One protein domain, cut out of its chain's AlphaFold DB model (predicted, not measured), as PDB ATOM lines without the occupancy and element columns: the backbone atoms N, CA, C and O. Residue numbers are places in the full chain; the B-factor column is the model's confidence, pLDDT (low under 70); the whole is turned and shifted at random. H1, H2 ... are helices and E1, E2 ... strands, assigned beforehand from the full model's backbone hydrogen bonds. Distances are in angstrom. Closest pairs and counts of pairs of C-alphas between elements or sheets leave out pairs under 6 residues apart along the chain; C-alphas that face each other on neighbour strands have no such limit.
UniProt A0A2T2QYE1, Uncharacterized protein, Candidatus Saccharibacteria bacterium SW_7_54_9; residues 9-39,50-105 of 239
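This is residues 9 to 39 and 50 to 105 of the 239 residues of an uncharacterized protein of Candidatus Saccharibacteria bacterium SW_7_54_9 (UniProt A0A2T2QYE1). What does the model look like? A three-stranded sheet, E1 to E3, makes one end, the small hairpin E4 and E5 is in the middle, and three short helices, H1 to H3, make the other end. What is printed? The printed part has 87 residues, with five named strands followed by three named helices; the sheets, E1 - E2 - E3 and E4 - E5, are antiparallel, and the class is mixed, though under half of the residues are in named elements. How large is it? It is compact, with a radius of gyration of the C-alphas of 13.6 A and spans of 40 by 30 by 24 A.

Where are the strands? E1, residues 9 to 15, begins at C-alpha 9 (-7.907, 47.220, -49.016) and measures 17.1 A from first to last C-alpha. E2, residues 18 to 24, measures 19.3 A and E3, residues 32 to 36, 13.0 A; E4 is residues 56 to 58 and E5 residues 63 to 65. Where are the helices? H1 is residues 82 to 87, H2, residues 89 to 95, measures 10.3 A, and H3, residues 102 to 105, ends at C-alpha 105 (7.419, 50.149, -25.077).

How do the strands pair? E1, E2 and E3 form a meander, each strand the antiparallel neighbour of the one before; N 13 and O 20 at 2.9 A, and N 21 and O 35 at 2.8 A, are within hydrogen-bond range. In the hairpin E4 and E5, N 56 and O 65 are 3.0 A apart. What is near E4? Its closest C-alpha pair with H1, Ser 56 and Cys 84, is 4.6 A apart. How do the helices stand? H1 and H2 are close but not clearly touching, Ser 85 and Phe 91 having the closest C-alphas at 6.0 A, while H2 and H3 only just touch, with 3 pairs of C-alphas within 8 A, the closest being Pro 89 and Glu 104 at 4.9 A. Every O i to N i+4 pair in H1 and H2 is within hydrogen-bond range, and H3 is too short for one.

Where is the cut? Residues 40 to 49 are not printed, and C-alphas 39 and 50 are 28.7 A apart. What else stands out? E5 to H1 is a long link of 16 residues, and residues 27 to 30 have pLDDT under 70.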
ATOM      1  N   ILE A   9      -8.115  45.817 -49.389       88.25
ATOM      2  CA  ILE A   9      -7.907  47.220 -49.016       88.25
ATOM      3  C   ILE A   9      -7.572  47.301 -47.522       88.25
ATOM      4  O   ILE A   9      -8.400  46.957 -46.673       88.25
ATOM      5  N   THR A  10      -6.372  47.778 -47.191       84.69
ATOM      6  CA  THR A  10      -5.886  47.887 -45.802       84.69
ATOM      7  C   THR A  10      -5.954  49.313 -45.260       84.69
ATOM      8  O   THR A  10      -5.967  49.511 -44.036       84.69
ATOM      9  N   GLY A  11      -6.025  50.313 -46.141       84.81
ATOM     10  CA  GLY A  11      -6.246  51.706 -45.770       84.81
ATOM     11  C   GLY A  11      -5.814  52.713 -46.831       84.81
ATOM     12  O   GLY A  11      -5.377  52.355 -47.919       84.81
ATOM     13  N   LEU A  12      -5.939  53.989 -46.471       85.81
ATOM     14  CA  LEU A  12      -5.374  55.115 -47.209       85.81
ATOM     15  C   LEU A  12      -4.092  55.579 -46.519       85.81
ATOM     16  O   LEU A  12      -4.024  55.605 -45.286       85.81
ATOM     17  N   TYR A  13      -3.106  55.960 -47.320       82.25
ATOM     18  CA  TYR A  13      -1.814  56.476 -46.882       82.25
ATOM     19  C   TYR A  13      -1.537  57.809 -47.558       82.25
ATOM     20  O   TYR A  13      -1.984  58.037 -48.672       82.25
ATOM     21  N   TRP A  14      -0.798  58.676 -46.872       81.50
ATOM     22  CA  TRP A  14      -0.283  59.919 -47.435       81.50
ATOM     23  C   TRP A  14       1.231  59.864 -47.413       81.50
ATOM     24  O   TRP A  14       1.796  59.652 -46.339       81.50
ATOM     25  N   ASP A  15       1.862  60.065 -48.559       75.69
ATOM     26  CA  ASP A  15       3.311  60.184 -48.676       75.69
ATOM     27  C   ASP A  15       3.643  61.556 -49.253       75.69
ATOM     28  O   ASP A  15       3.153  61.916 -50.315       75.69
ATOM     29  N   GLU A  16       4.352  62.376 -48.479       76.00
ATOM     30  CA  GLU A  16       4.663  63.775 -48.828       76.00
ATOM     31  C   GLU A  16       3.461  64.644 -49.267       76.00
ATOM     32  O   GLU A  16       3.625  65.684 -49.895       76.00
ATOM     33  N   GLY A  17       2.241  64.271 -48.860       74.81
ATOM     34  CA  GLY A  17       1.001  64.970 -49.223       74.81
ATOM     35  C   GLY A  17       0.181  64.267 -50.304       74.81
ATOM     36  O   GLY A  17      -1.004  64.571 -50.434       74.81
ATOM     37  N   GLU A  18       0.752  63.274 -50.980       82.12
ATOM     38  CA  GLU A  18       0.084  62.502 -52.025       82.12
ATOM     39  C   GLU A  18      -0.666  61.298 -51.437       82.12
ATOM     40  O   GLU A  18      -0.079  60.507 -50.685       82.12
ATOM     41  N   PRO A  19      -1.970  61.138 -51.732       86.44
ATOM     42  CA  PRO A  19      -2.743  60.011 -51.244       86.44
ATOM     43  C   PRO A  19      -2.450  58.741 -52.051       86.44
ATOM     44  O   PRO A  19      -2.285  58.760 -53.267       86.44
ATOM     45  N   ALA A  20      -2.465  57.598 -51.375       89.44
ATOM     46  CA  ALA A  20      -2.373  56.279 -51.981       89.44
ATOM     47  C   ALA A  20      -3.329  55.300 -51.294       89.44
ATOM     48  O   ALA A  20      -3.558  55.368 -50.081       89.44
ATOM     49  N   LEU A  21      -3.861  54.356 -52.065       89.50
ATOM     50  CA  LEU A  21      -4.589  53.201 -51.556       89.50
ATOM     51  C   LEU A  21      -3.594  52.073 -51.275       89.50
ATOM     52  O   LEU A  21      -2.874  51.649 -52.176       89.50
ATOM     53  N   GLU A  22      -3.549  51.583 -50.039       89.06
ATOM     54  CA  GLU A  22      -2.747  50.408 -49.700       89.06
ATOM     55  C   GLU A  22      -3.585  49.139 -49.874       89.06
ATOM     56  O   GLU A  22      -4.687  49.010 -49.320       89.06
ATOM     57  N   LEU A  23      -3.042  48.211 -50.659       88.44
ATOM     58  CA  LEU A  23      -3.591  46.892 -50.916       88.44
ATOM     59  C   LEU A  23      -2.635  45.824 -50.391       88.44
ATOM     60  O   LEU A  23      -1.418  45.965 -50.451       88.44
ATOM     61  N   LEU A  24      -3.202  44.731 -49.897       85.81
ATOM     62  CA  LEU A  24      -2.492  43.477 -49.687       85.81
ATOM     63  C   LEU A  24      -2.884  42.530 -50.826       85.81
ATOM     64  O   LEU A  24      -4.046  42.116 -50.891       85.81
ATOM     65  N   SER A  25      -1.940  42.232 -51.721       80.06
ATOM     66  CA  SER A  25      -2.163  41.457 -52.956       80.06
ATOM     67  C   SER A  25      -2.566  40.009 -52.653       80.06
ATOM     68  O   SER A  25      -3.508  39.480 -53.234       80.06
ATOM     69  N   GLU A  26      -1.915  39.399 -51.662       74.44
ATOM     70  CA  GLU A  26      -2.164  38.032 -51.190       74.44
ATOM     71  C   GLU A  26      -2.186  38.019 -49.648       74.44
ATOM     72  O   GLU A  26      -1.303  38.595 -49.010       74.44
ATOM     73  N   PRO A  27      -3.157  37.367 -48.991       64.31
ATOM     74  CA  PRO A  27      -3.323  37.487 -47.544       64.31
ATOM     75  C   PRO A  27      -2.285  36.700 -46.723       64.31
ATOM     76  O   PRO A  27      -2.109  37.003 -45.542       64.31
ATOM     77  N   ASP A  28      -1.606  35.713 -47.323       61.88
ATOM     78  CA  ASP A  28      -0.706  34.791 -46.610       61.88
ATOM     79  C   ASP A  28       0.787  35.137 -46.793       61.88
ATOM     80  O   ASP A  28       1.587  34.944 -45.877       61.88
ATOM     81  N   ASN A  29       1.169  35.669 -47.956       63.94
ATOM     82  CA  ASN A  29       2.552  35.993 -48.334       63.94
ATOM     83  C   ASN A  29       2.669  37.271 -49.185       63.94
ATOM     84  O   ASN A  29       3.746  37.559 -49.708       63.94
ATOM     85  N   GLY A  30       1.571  38.010 -49.347       67.50
ATOM     86  CA  GLY A  30       1.535  39.176 -50.213       67.50
ATOM     87  C   GLY A  30       2.339  40.339 -49.665       67.50
ATOM     88  O   GLY A  30       2.516  40.515 -48.454       67.50
ATOM     89  N   SER A  31       2.809  41.162 -50.589       75.19
ATOM     90  CA  SER A  31       3.327  42.484 -50.292       75.19
ATOM     91  C   SER A  31       2.187  43.451 -49.988       75.19
ATOM     92  O   SER A  31       1.083  43.339 -50.515       75.19
ATOM     93  N   TYR A  32       2.478  44.431 -49.137       83.25
ATOM     94  CA  TYR A  32       1.672  45.643 -49.079       83.25
ATOM     95  C   TYR A  32       2.114  46.537 -50.232       83.25
ATOM     96  O   TYR A  32       3.276  46.941 -50.292       83.25
ATOM     97  N   GLU A  33       1.193  46.820 -51.137       86.50
ATOM     98  CA  GLU A  33       1.405  47.658 -52.309       86.50
ATOM     99  C   GLU A  33       0.622  48.953 -52.146       86.50
ATOM    100  O   GLU A  33      -0.511  48.961 -51.666       86.50
ATOM    101  N   ARG A  34       1.241  50.072 -52.519       88.62
ATOM    102  CA  ARG A  34       0.604  51.386 -52.492       88.62
ATOM    103  C   ARG A  34       0.332  51.813 -53.919       88.62
ATOM    104  O   ARG A  34       1.263  51.958 -54.704       88.62
ATOM    105  N   HIS A  35      -0.935  52.040 -54.219       89.00
ATOM    106  CA  HIS A  35      -1.386  52.551 -55.502       89.00
ATOM    107  C   HIS A  35      -1.694  54.041 -55.334       89.00
ATOM    108  O   HIS A  35      -2.635  54.366 -54.604       89.00
ATOM    109  N   PRO A  36      -0.900  54.944 -55.940       90.62
ATOM    110  CA  PRO A  36      -1.160  56.379 -55.890       90.62
ATOM    111  C   PRO A  36      -2.575  56.708 -56.367       90.62
ATOM    112  O   PRO A  36      -3.115  56.034 -57.249       90.62
ATOM    113  N   LEU A  37      -3.170  57.725 -55.754       89.12
ATOM    114  CA  LEU A  37      -4.486  58.234 -56.103       89.12
ATOM    115  C   LEU A  37      -4.351  59.657 -56.630       89.12
ATOM    116  O   LEU A  37      -3.932  60.554 -55.904       89.12
ATOM    117  N   ASP A  38      -4.774  59.871 -57.870       87.06
ATOM    118  CA  ASP A  38      -4.801  61.204 -58.457       87.06
ATOM    119  C   ASP A  38      -6.106  61.925 -58.109       87.06
ATOM    120  O   ASP A  38      -7.196  61.340 -58.036       87.06
ATOM    121  N   LYS A  39      -6.029  63.247 -57.956       82.50
ATOM    122  CA  LYS A  39      -7.235  64.064 -57.826       82.50
ATOM    123  C   LYS A  39      -8.125  63.901 -59.063       82.50
ATOM    124  O   LYS A  39      -7.680  64.043 -60.198       82.50
ATOM    125  N   ALA A  50     -16.178  38.668 -48.009       85.94
ATOM    126  CA  ALA A  50     -16.324  39.188 -46.653       85.94
ATOM    127  C   ALA A  50     -15.092  39.994 -46.212       85.94
ATOM    128  O   ALA A  50     -13.964  39.715 -46.622       85.94
ATOM    129  N   ALA A  51     -15.299  40.956 -45.310       88.62
ATOM    130  CA  ALA A  51     -14.197  41.659 -44.671       88.62
ATOM    131  C   ALA A  51     -13.397  40.692 -43.783       88.62
ATOM    132  O   ALA A  51     -13.950  40.016 -42.910       88.62
ATOM    133  N   LEU A  52     -12.083  40.647 -43.996       89.38
ATOM    134  CA  LEU A  52     -11.150  39.835 -43.218       89.38
ATOM    135  C   LEU A  52     -10.242  40.734 -42.381       89.38
ATOM    136  O   LEU A  52     -10.010  41.898 -42.703       89.38
ATOM    137  N   CYS A  53      -9.726  40.185 -41.285       89.31
ATOM    138  CA  CYS A  53      -8.760  40.873 -40.443       89.31
ATOM    139  C   CYS A  53      -7.511  41.273 -41.248       89.31
ATOM    140  O   CYS A  53      -6.790  40.402 -41.734       89.31
ATOM    141  N   ILE A  54      -7.209  42.573 -41.291       86.56
ATOM    142  CA  ILE A  54      -6.080  43.132 -42.062       86.56
ATOM    143  C   ILE A  54      -4.710  42.992 -41.371       86.56
ATOM    144  O   ILE A  54      -3.727  43.575 -41.818       86.56
ATOM    145  N   GLY A  55      -4.636  42.250 -40.261       88.38
ATOM    146  CA  GLY A  55      -3.386  42.024 -39.535       88.38
ATOM    147  C   GLY A  55      -3.015  43.121 -38.531       88.38
ATOM    148  O   GLY A  55      -3.699  44.132 -38.392       88.38
ATOM    149  N   SER A  56      -1.957  42.896 -37.754       88.38
ATOM    150  CA  SER A  56      -1.448  43.874 -36.777       88.38
ATOM    151  C   SER A  56      -0.450  44.836 -37.422       88.38
ATOM    152  O   SER A  56       0.051  44.580 -38.509       88.38
ATOM    153  N   PHE A  57      -0.132  45.940 -36.749       86.19
ATOM    154  CA  PHE A  57       0.949  46.838 -37.156       86.19
ATOM    155  C   PHE A  57       2.100  46.720 -36.162       86.19
ATOM    156  O   PHE A  57       1.878  46.888 -34.961       86.19
ATOM    157  N   ASP A  58       3.297  46.438 -36.661       85.25
ATOM    158  CA  ASP A  58       4.515  46.470 -35.867       85.25
ATOM    159  C   ASP A  58       5.093  47.888 -35.873       85.25
ATOM    160  O   ASP A  58       5.503  48.415 -36.906       85.25
ATOM    161  N   ALA A  59       5.118  48.513 -34.697       80.88
ATOM    162  CA  ALA A  59       5.651  49.860 -34.525       80.88
ATOM    163  C   ALA A  59       7.178  49.938 -34.668       80.88
ATOM    164  O   ALA A  59       7.689  51.035 -34.897       80.88
ATOM    165  N   VAL A  60       7.896  48.819 -34.521       80.69
ATOM    166  CA  VAL A  60       9.357  48.782 -34.629       80.69
ATOM    167  C   VAL A  60       9.770  48.753 -36.095       80.69
ATOM    168  O   VAL A  60      10.446  49.675 -36.549       80.69
ATOM    169  N   SER A  61       9.313  47.754 -36.857       83.62
ATOM    170  CA  SER A  61       9.591  47.674 -38.301       83.62
ATOM    171  C   SER A  61       8.765  48.645 -39.150       83.62
ATOM    172  O   SER A  61       9.058  48.820 -40.332       83.62
ATOM    173  N   GLN A  62       7.736  49.269 -38.566       80.38
ATOM    174  CA  GLN A  62       6.742  50.104 -39.249       80.38
ATOM    175  C   GLN A  62       6.011  49.385 -40.390       80.38
ATOM    176  O   GLN A  62       5.612  49.997 -41.382       80.38
ATOM    177  N   ARG A  63       5.824  48.070 -40.255       80.94
ATOM    178  CA  ARG A  63       5.151  47.236 -41.252       80.94
ATOM    179  C   ARG A  63       3.913  46.590 -40.669       80.94
ATOM    180  O   ARG A  63       3.808  46.316 -39.473       80.94
ATOM    181  N   ARG A  64       2.951  46.320 -41.542       82.75
ATOM    182  CA  ARG A  64       1.823  45.465 -41.196       82.75
ATOM    183  C   ARG A  64       2.255  44.002 -41.223       82.75
ATOM    184  O   ARG A  64       3.034  43.582 -42.072       82.75
ATOM    185  N   ILE A  65       1.717  43.232 -40.291       85.81
ATOM    186  CA  ILE A  65       1.899  41.789 -40.175       85.81
ATOM    187  C   ILE A  65       0.548  41.152 -40.511       85.81
ATOM    188  O   ILE A  65      -0.392  41.341 -39.726       85.81
ATOM    189  N   PRO A  66       0.423  40.425 -41.641       85.94
ATOM    190  CA  PRO A  66      -0.834  39.806 -42.055       85.94
ATOM    191  C   PRO A  66      -1.467  38.939 -40.959       85.94
ATOM    192  O   PRO A  66      -0.780  38.356 -40.115       85.94
ATOM    193  N   CYS A  67      -2.801  38.851 -40.939       88.00
ATOM    194  CA  CYS A  67      -3.493  38.022 -39.957       88.00
ATOM    195  C   CYS A  67      -3.342  36.532 -40.309       88.00
ATOM    196  O   CYS A  67      -3.982  36.075 -41.253       88.00
ATOM    197  N   PRO A  68      -2.664  35.713 -39.487       86.81
ATOM    198  CA  PRO A  68      -2.416  34.303 -39.814       86.81
ATOM    199  C   PRO A  68      -3.677  33.425 -39.785       86.81
ATOM    200  O   PRO A  68      -3.624  32.252 -40.128       86.81
ATOM    201  N   ARG A  69      -4.807  33.953 -39.297       88.56
ATOM    202  CA  ARG A  69      -6.090  33.237 -39.246       88.56
ATOM    203  C   ARG A  69      -7.119  33.772 -40.231       88.56
ATOM    204  O   ARG A  69      -8.202  33.200 -40.285       88.56
ATOM    205  N   ARG A  70      -6.830  34.884 -40.921       85.38
ATOM    206  CA  ARG A  70      -7.768  35.566 -41.831       85.38
ATOM    207  C   ARG A  70      -9.183  35.655 -41.257       85.38
ATOM    208  O   ARG A  70     -10.168  35.364 -41.925       85.38
ATOM    209  N   SER A  71      -9.276  35.969 -39.965       91.25
ATOM    210  CA  SER A  71     -10.548  35.871 -39.256       91.25
ATOM    211  C   SER A  71     -11.559  36.833 -39.885       91.25
ATOM    212  O   SER A  71     -11.195  37.999 -40.074       91.25
ATOM    213  N   PRO A  72     -12.793  36.387 -40.181       91.12
ATOM    214  CA  PRO A  72     -13.855  37.280 -40.609       91.12
ATOM    215  C   PRO A  72     -14.064  38.379 -39.574       91.12
ATOM    216  O   PRO A  72     -13.992  38.140 -38.364       91.12
ATOM    217  N   VAL A  73     -14.310  39.588 -40.053       90.81
ATOM    218  CA  VAL A  73     -14.581  40.744 -39.210       90.81
ATOM    219  C   VAL A  73     -15.820  41.468 -39.712       90.81
ATOM    220  O   VAL A  73     -16.170  41.391 -40.885       90.81
ATOM    221  N   ALA A  74     -16.482  42.207 -38.823       84.25
ATOM    222  CA  ALA A  74     -17.664  42.988 -39.185       84.25
ATOM    223  C   ALA A  74     -17.350  44.153 -40.150       84.25
ATOM    224  O   ALA A  74     -18.264  44.773 -40.685       84.25
ATOM    225  N   GLY A  75     -16.066  44.471 -40.363       75.25
ATOM    226  CA  GLY A  75     -15.637  45.608 -41.168       75.25
ATOM    227  C   GLY A  75     -15.801  46.946 -40.439       75.25
ATOM    228  O   GLY A  75     -16.028  47.015 -39.225       75.25
ATOM    229  N   GLY A  76     -15.617  48.045 -41.174       73.44
ATOM    230  CA  GLY A  76     -15.681  49.400 -40.623       73.44
ATOM    231  C   GLY A  76     -14.651  49.640 -39.510       73.44
ATOM    232  O   GLY A  76     -13.446  49.465 -39.700       73.44
ATOM    233  N   ARG A  77     -15.111  50.044 -38.317       70.56
ATOM    234  CA  ARG A  77     -14.221  50.281 -37.159       70.56
ATOM    235  C   ARG A  77     -13.629  48.992 -36.577       70.56
ATOM    236  O   ARG A  77     -12.585  49.055 -35.935       70.56
ATOM    237  N   ASN A  78     -14.251  47.844 -36.837       76.00
ATOM    238  CA  ASN A  78     -13.830  46.536 -36.345       76.00
ATOM    239  C   ASN A  78     -13.132  45.763 -37.471       76.00
ATOM    240  O   ASN A  78     -13.648  44.762 -37.947       76.00
ATOM    241  N   HIS A  79     -11.972  46.247 -37.922       86.25
ATOM    242  CA  HIS A  79     -11.187  45.638 -39.009       86.25
ATOM    243  C   HIS A  79     -10.099  44.665 -38.517       86.25
ATOM    244  O   HIS A  79      -9.368  44.092 -39.322       86.25
ATOM    245  N   LEU A  80      -9.979  44.473 -37.196       90.81
ATOM    246  CA  LEU A  80      -8.996  43.592 -36.560       90.81
ATOM    247  C   LEU A  80      -9.690  42.536 -35.701       90.81
ATOM    248  O   LEU A  80     -10.580  42.858 -34.916       90.81
ATOM    249  N   CYS A  81      -9.224  41.290 -35.776       92.06
ATOM    250  CA  CYS A  81      -9.586  40.266 -34.800       92.06
ATOM    251  C   CYS A  81      -8.907  40.536 -33.446       92.06
ATOM    252  O   CYS A  81      -7.903  41.251 -33.374       92.06
ATOM    253  N   THR A  82      -9.400  39.920 -32.366       90.62
ATOM    254  CA  THR A  82      -8.886  40.133 -30.999       90.62
ATOM    255  C   THR A  82      -7.373  39.945 -30.892       90.62
ATOM    256  O   THR A  82      -6.697  40.758 -30.264       90.62
ATOM    257  N   ARG A  83      -6.819  38.915 -31.548       91.31
ATOM    258  CA  ARG A  83      -5.372  38.649 -31.553       91.31
ATOM    259  C   ARG A  83      -4.589  39.796 -32.197       91.31
ATOM    260  O   ARG A  83      -3.686  40.334 -31.569       91.31
ATOM    261  N   CYS A  84      -4.938  40.175 -33.426       91.00
ATOM    262  CA  CYS A  84      -4.232  41.230 -34.158       91.00
ATOM    263  C   CYS A  84      -4.435  42.607 -33.521       91.00
ATOM    264  O   CYS A  84      -3.506  43.407 -33.506       91.00
ATOM    265  N   SER A  85      -5.609  42.872 -32.933       90.62
ATOM    266  CA  SER A  85      -5.810  44.101 -32.170       90.62
ATOM    267  C   SER A  85      -4.853  44.153 -30.982       90.62
ATOM    268  O   SER A  85      -4.177  45.161 -30.845       90.62
ATOM    269  N   ARG A  86      -4.768  43.100 -30.156       89.19
ATOM    270  CA  ARG A  86      -3.909  43.081 -28.955       89.19
ATOM    271  C   ARG A  86      -2.412  43.137 -29.261       89.19
ATOM    272  O   ARG A  86      -1.661  43.614 -28.425       89.19
ATOM    273  N   ALA A  87      -1.995  42.646 -30.425       88.25
ATOM    274  CA  ALA A  87      -0.595  42.675 -30.843       88.25
ATOM    275  C   ALA A  87      -0.116  44.075 -31.268       88.25
ATOM    276  O   ALA A  87       1.080  44.331 -31.278       88.25
ATOM    277  N   GLY A  88      -1.030  44.969 -31.657       84.38
ATOM    278  CA  GLY A  88      -0.673  46.306 -32.118       84.38
ATOM    279  C   GLY A  88      -0.556  47.322 -30.973       84.38
ATOM    280  O   GLY A  88      -1.389  47.312 -30.060       84.38
ATOM    281  N   PRO A  89       0.357  48.307 -31.074       84.94
ATOM    282  CA  PRO A  89       0.521  49.367 -30.068       84.94
ATOM    283  C   PRO A  89      -0.741  50.233 -29.911       84.94
ATOM    284  O   PRO A  89      -0.994  50.822 -28.862       84.94
ATOM    285  N   ASN A  90      -1.590  50.271 -30.944       85.19
ATOM    286  CA  ASN A  90      -2.868  50.980 -30.931       85.19
ATOM    287  C   ASN A  90      -3.860  50.429 -29.897       85.19
ATOM    288  O   ASN A  90      -4.766  51.155 -29.490       85.19
ATOM    289  N   PHE A  91      -3.724  49.163 -29.482       89.50
ATOM    290  CA  PHE A  91      -4.558  48.625 -28.412       89.50
ATOM    291  C   PHE A  91      -4.236  49.308 -27.092       89.50
ATOM    292  O   PHE A  91      -5.146  49.894 -26.515       89.50
ATOM    293  N   TYR A  92      -2.958  49.333 -26.694       89.81
ATOM    294  CA  TYR A  92      -2.509  50.080 -25.518       89.81
ATOM    295  C   TYR A  92      -2.913  51.556 -25.614       89.81
ATOM    296  O   TYR A  92      -3.549  52.074 -24.704       89.81
ATOM    297  N   ALA A  93      -2.657  52.207 -26.756       87.38
ATOM    298  CA  ALA A  93      -2.993  53.620 -26.952       87.38
ATOM    299  C   ALA A  93      -4.473  53.946 -26.680       87.38
ATOM    300  O   ALA A  93      -4.788  55.039 -26.220       87.38
ATOM    301  N   ARG A  94      -5.379  53.015 -27.006       85.25
ATOM    302  CA  ARG A  94      -6.830  53.197 -26.880       85.25
ATOM    303  C   ARG A  94      -7.370  52.761 -25.521       85.25
ATOM    304  O   ARG A  94      -8.339  53.347 -25.054       85.25
ATOM    305  N   THR A  95      -6.833  51.688 -24.947       87.94
ATOM    306  CA  THR A  95      -7.419  51.035 -23.763       87.94
ATOM    307  C   THR A  95      -6.632  51.291 -22.484       87.94
ATOM    308  O   THR A  95      -7.166  51.066 -21.405       87.94
ATOM    309  N   GLY A  96      -5.367  51.705 -22.592       87.38
ATOM    310  CA  GLY A  96      -4.421  51.756 -21.477       87.38
ATOM    311  C   GLY A  96      -4.026  50.379 -20.933       87.38
ATOM    312  O   GLY A  96      -3.281  50.306 -19.962       87.38
ATOM    313  N   ILE A  97      -4.517  49.284 -21.525       90.00
ATOM    314  CA  ILE A  97      -4.224  47.922 -21.071       90.00
ATOM    315  C   ILE A  97      -2.857  47.510 -21.625       90.00
ATOM    316  O   ILE A  97      -2.709  47.474 -22.854       90.00
ATOM    317  N   PRO A  98      -1.889  47.146 -20.760       89.62
ATOM    318  CA  PRO A  98      -0.588  46.668 -21.201       89.62
ATOM    319  C   PRO A  98      -0.703  45.429 -22.093       89.62
ATOM    320  O   PRO A  98      -1.457  44.488 -21.832       89.62
ATOM    321  N   THR A  99       0.067  45.453 -23.166       87.44
ATOM    322  CA  THR A  99       0.253  44.376 -24.141       87.44
ATOM    323  C   THR A  99       1.565  43.629 -23.923       87.44
ATOM    324  O   THR A  99       1.644  42.460 -24.295       87.44
ATOM    325  N   GLY A 100       2.573  44.285 -23.331       86.81
ATOM    326  CA  GLY A 100       3.928  43.748 -23.177       86.81
ATOM    327  C   GLY A 100       4.702  43.655 -24.497       86.81
ATOM    328  O   GLY A 100       5.653  42.888 -24.589       86.81
ATOM    329  N   SER A 101       4.264  44.377 -25.534       85.44
ATOM    330  CA  SER A 101       4.903  44.368 -26.852       85.44
ATOM    331  C   SER A 101       5.990  45.439 -26.971       85.44
ATOM    332  O   SER A 101       5.858  46.525 -26.407       85.44
ATOM    333  N   ASP A 102       7.007  45.197 -27.799       87.06
ATOM    334  CA  ASP A 102       8.022  46.213 -28.133       87.06
ATOM    335  C   ASP A 102       7.389  47.473 -28.741       87.06
ATOM    336  O   ASP A 102       7.839  48.598 -28.523       87.06
ATOM    337  N   GLY A 103       6.290  47.293 -29.479       87.62
ATOM    338  CA  GLY A 103       5.502  48.393 -30.015       87.62
ATOM    339  C   GLY A 103       4.893  49.274 -28.924       87.62
ATOM    340  O   GLY A 103       4.858  50.491 -29.090       87.62
ATOM    341  N   GLU A 104       4.425  48.691 -27.817       90.69
ATOM    342  CA  GLU A 104       3.979  49.451 -26.647       90.69
ATOM    343  C   GLU A 104       5.142  50.191 -25.997       90.69
ATOM    344  O   GLU A 104       5.023  51.398 -25.813       90.69
ATOM    345  N   ALA A 105       6.252  49.511 -25.695       90.94
ATOM    346  CA  ALA A 105       7.419  50.149 -25.077       90.94
ATOM    347  C   ALA A 105       7.870  51.367 -25.898       90.94
ATOM    348  O   ALA A 105       7.920  52.493 -25.399       90.94
TER     349      ALA A 105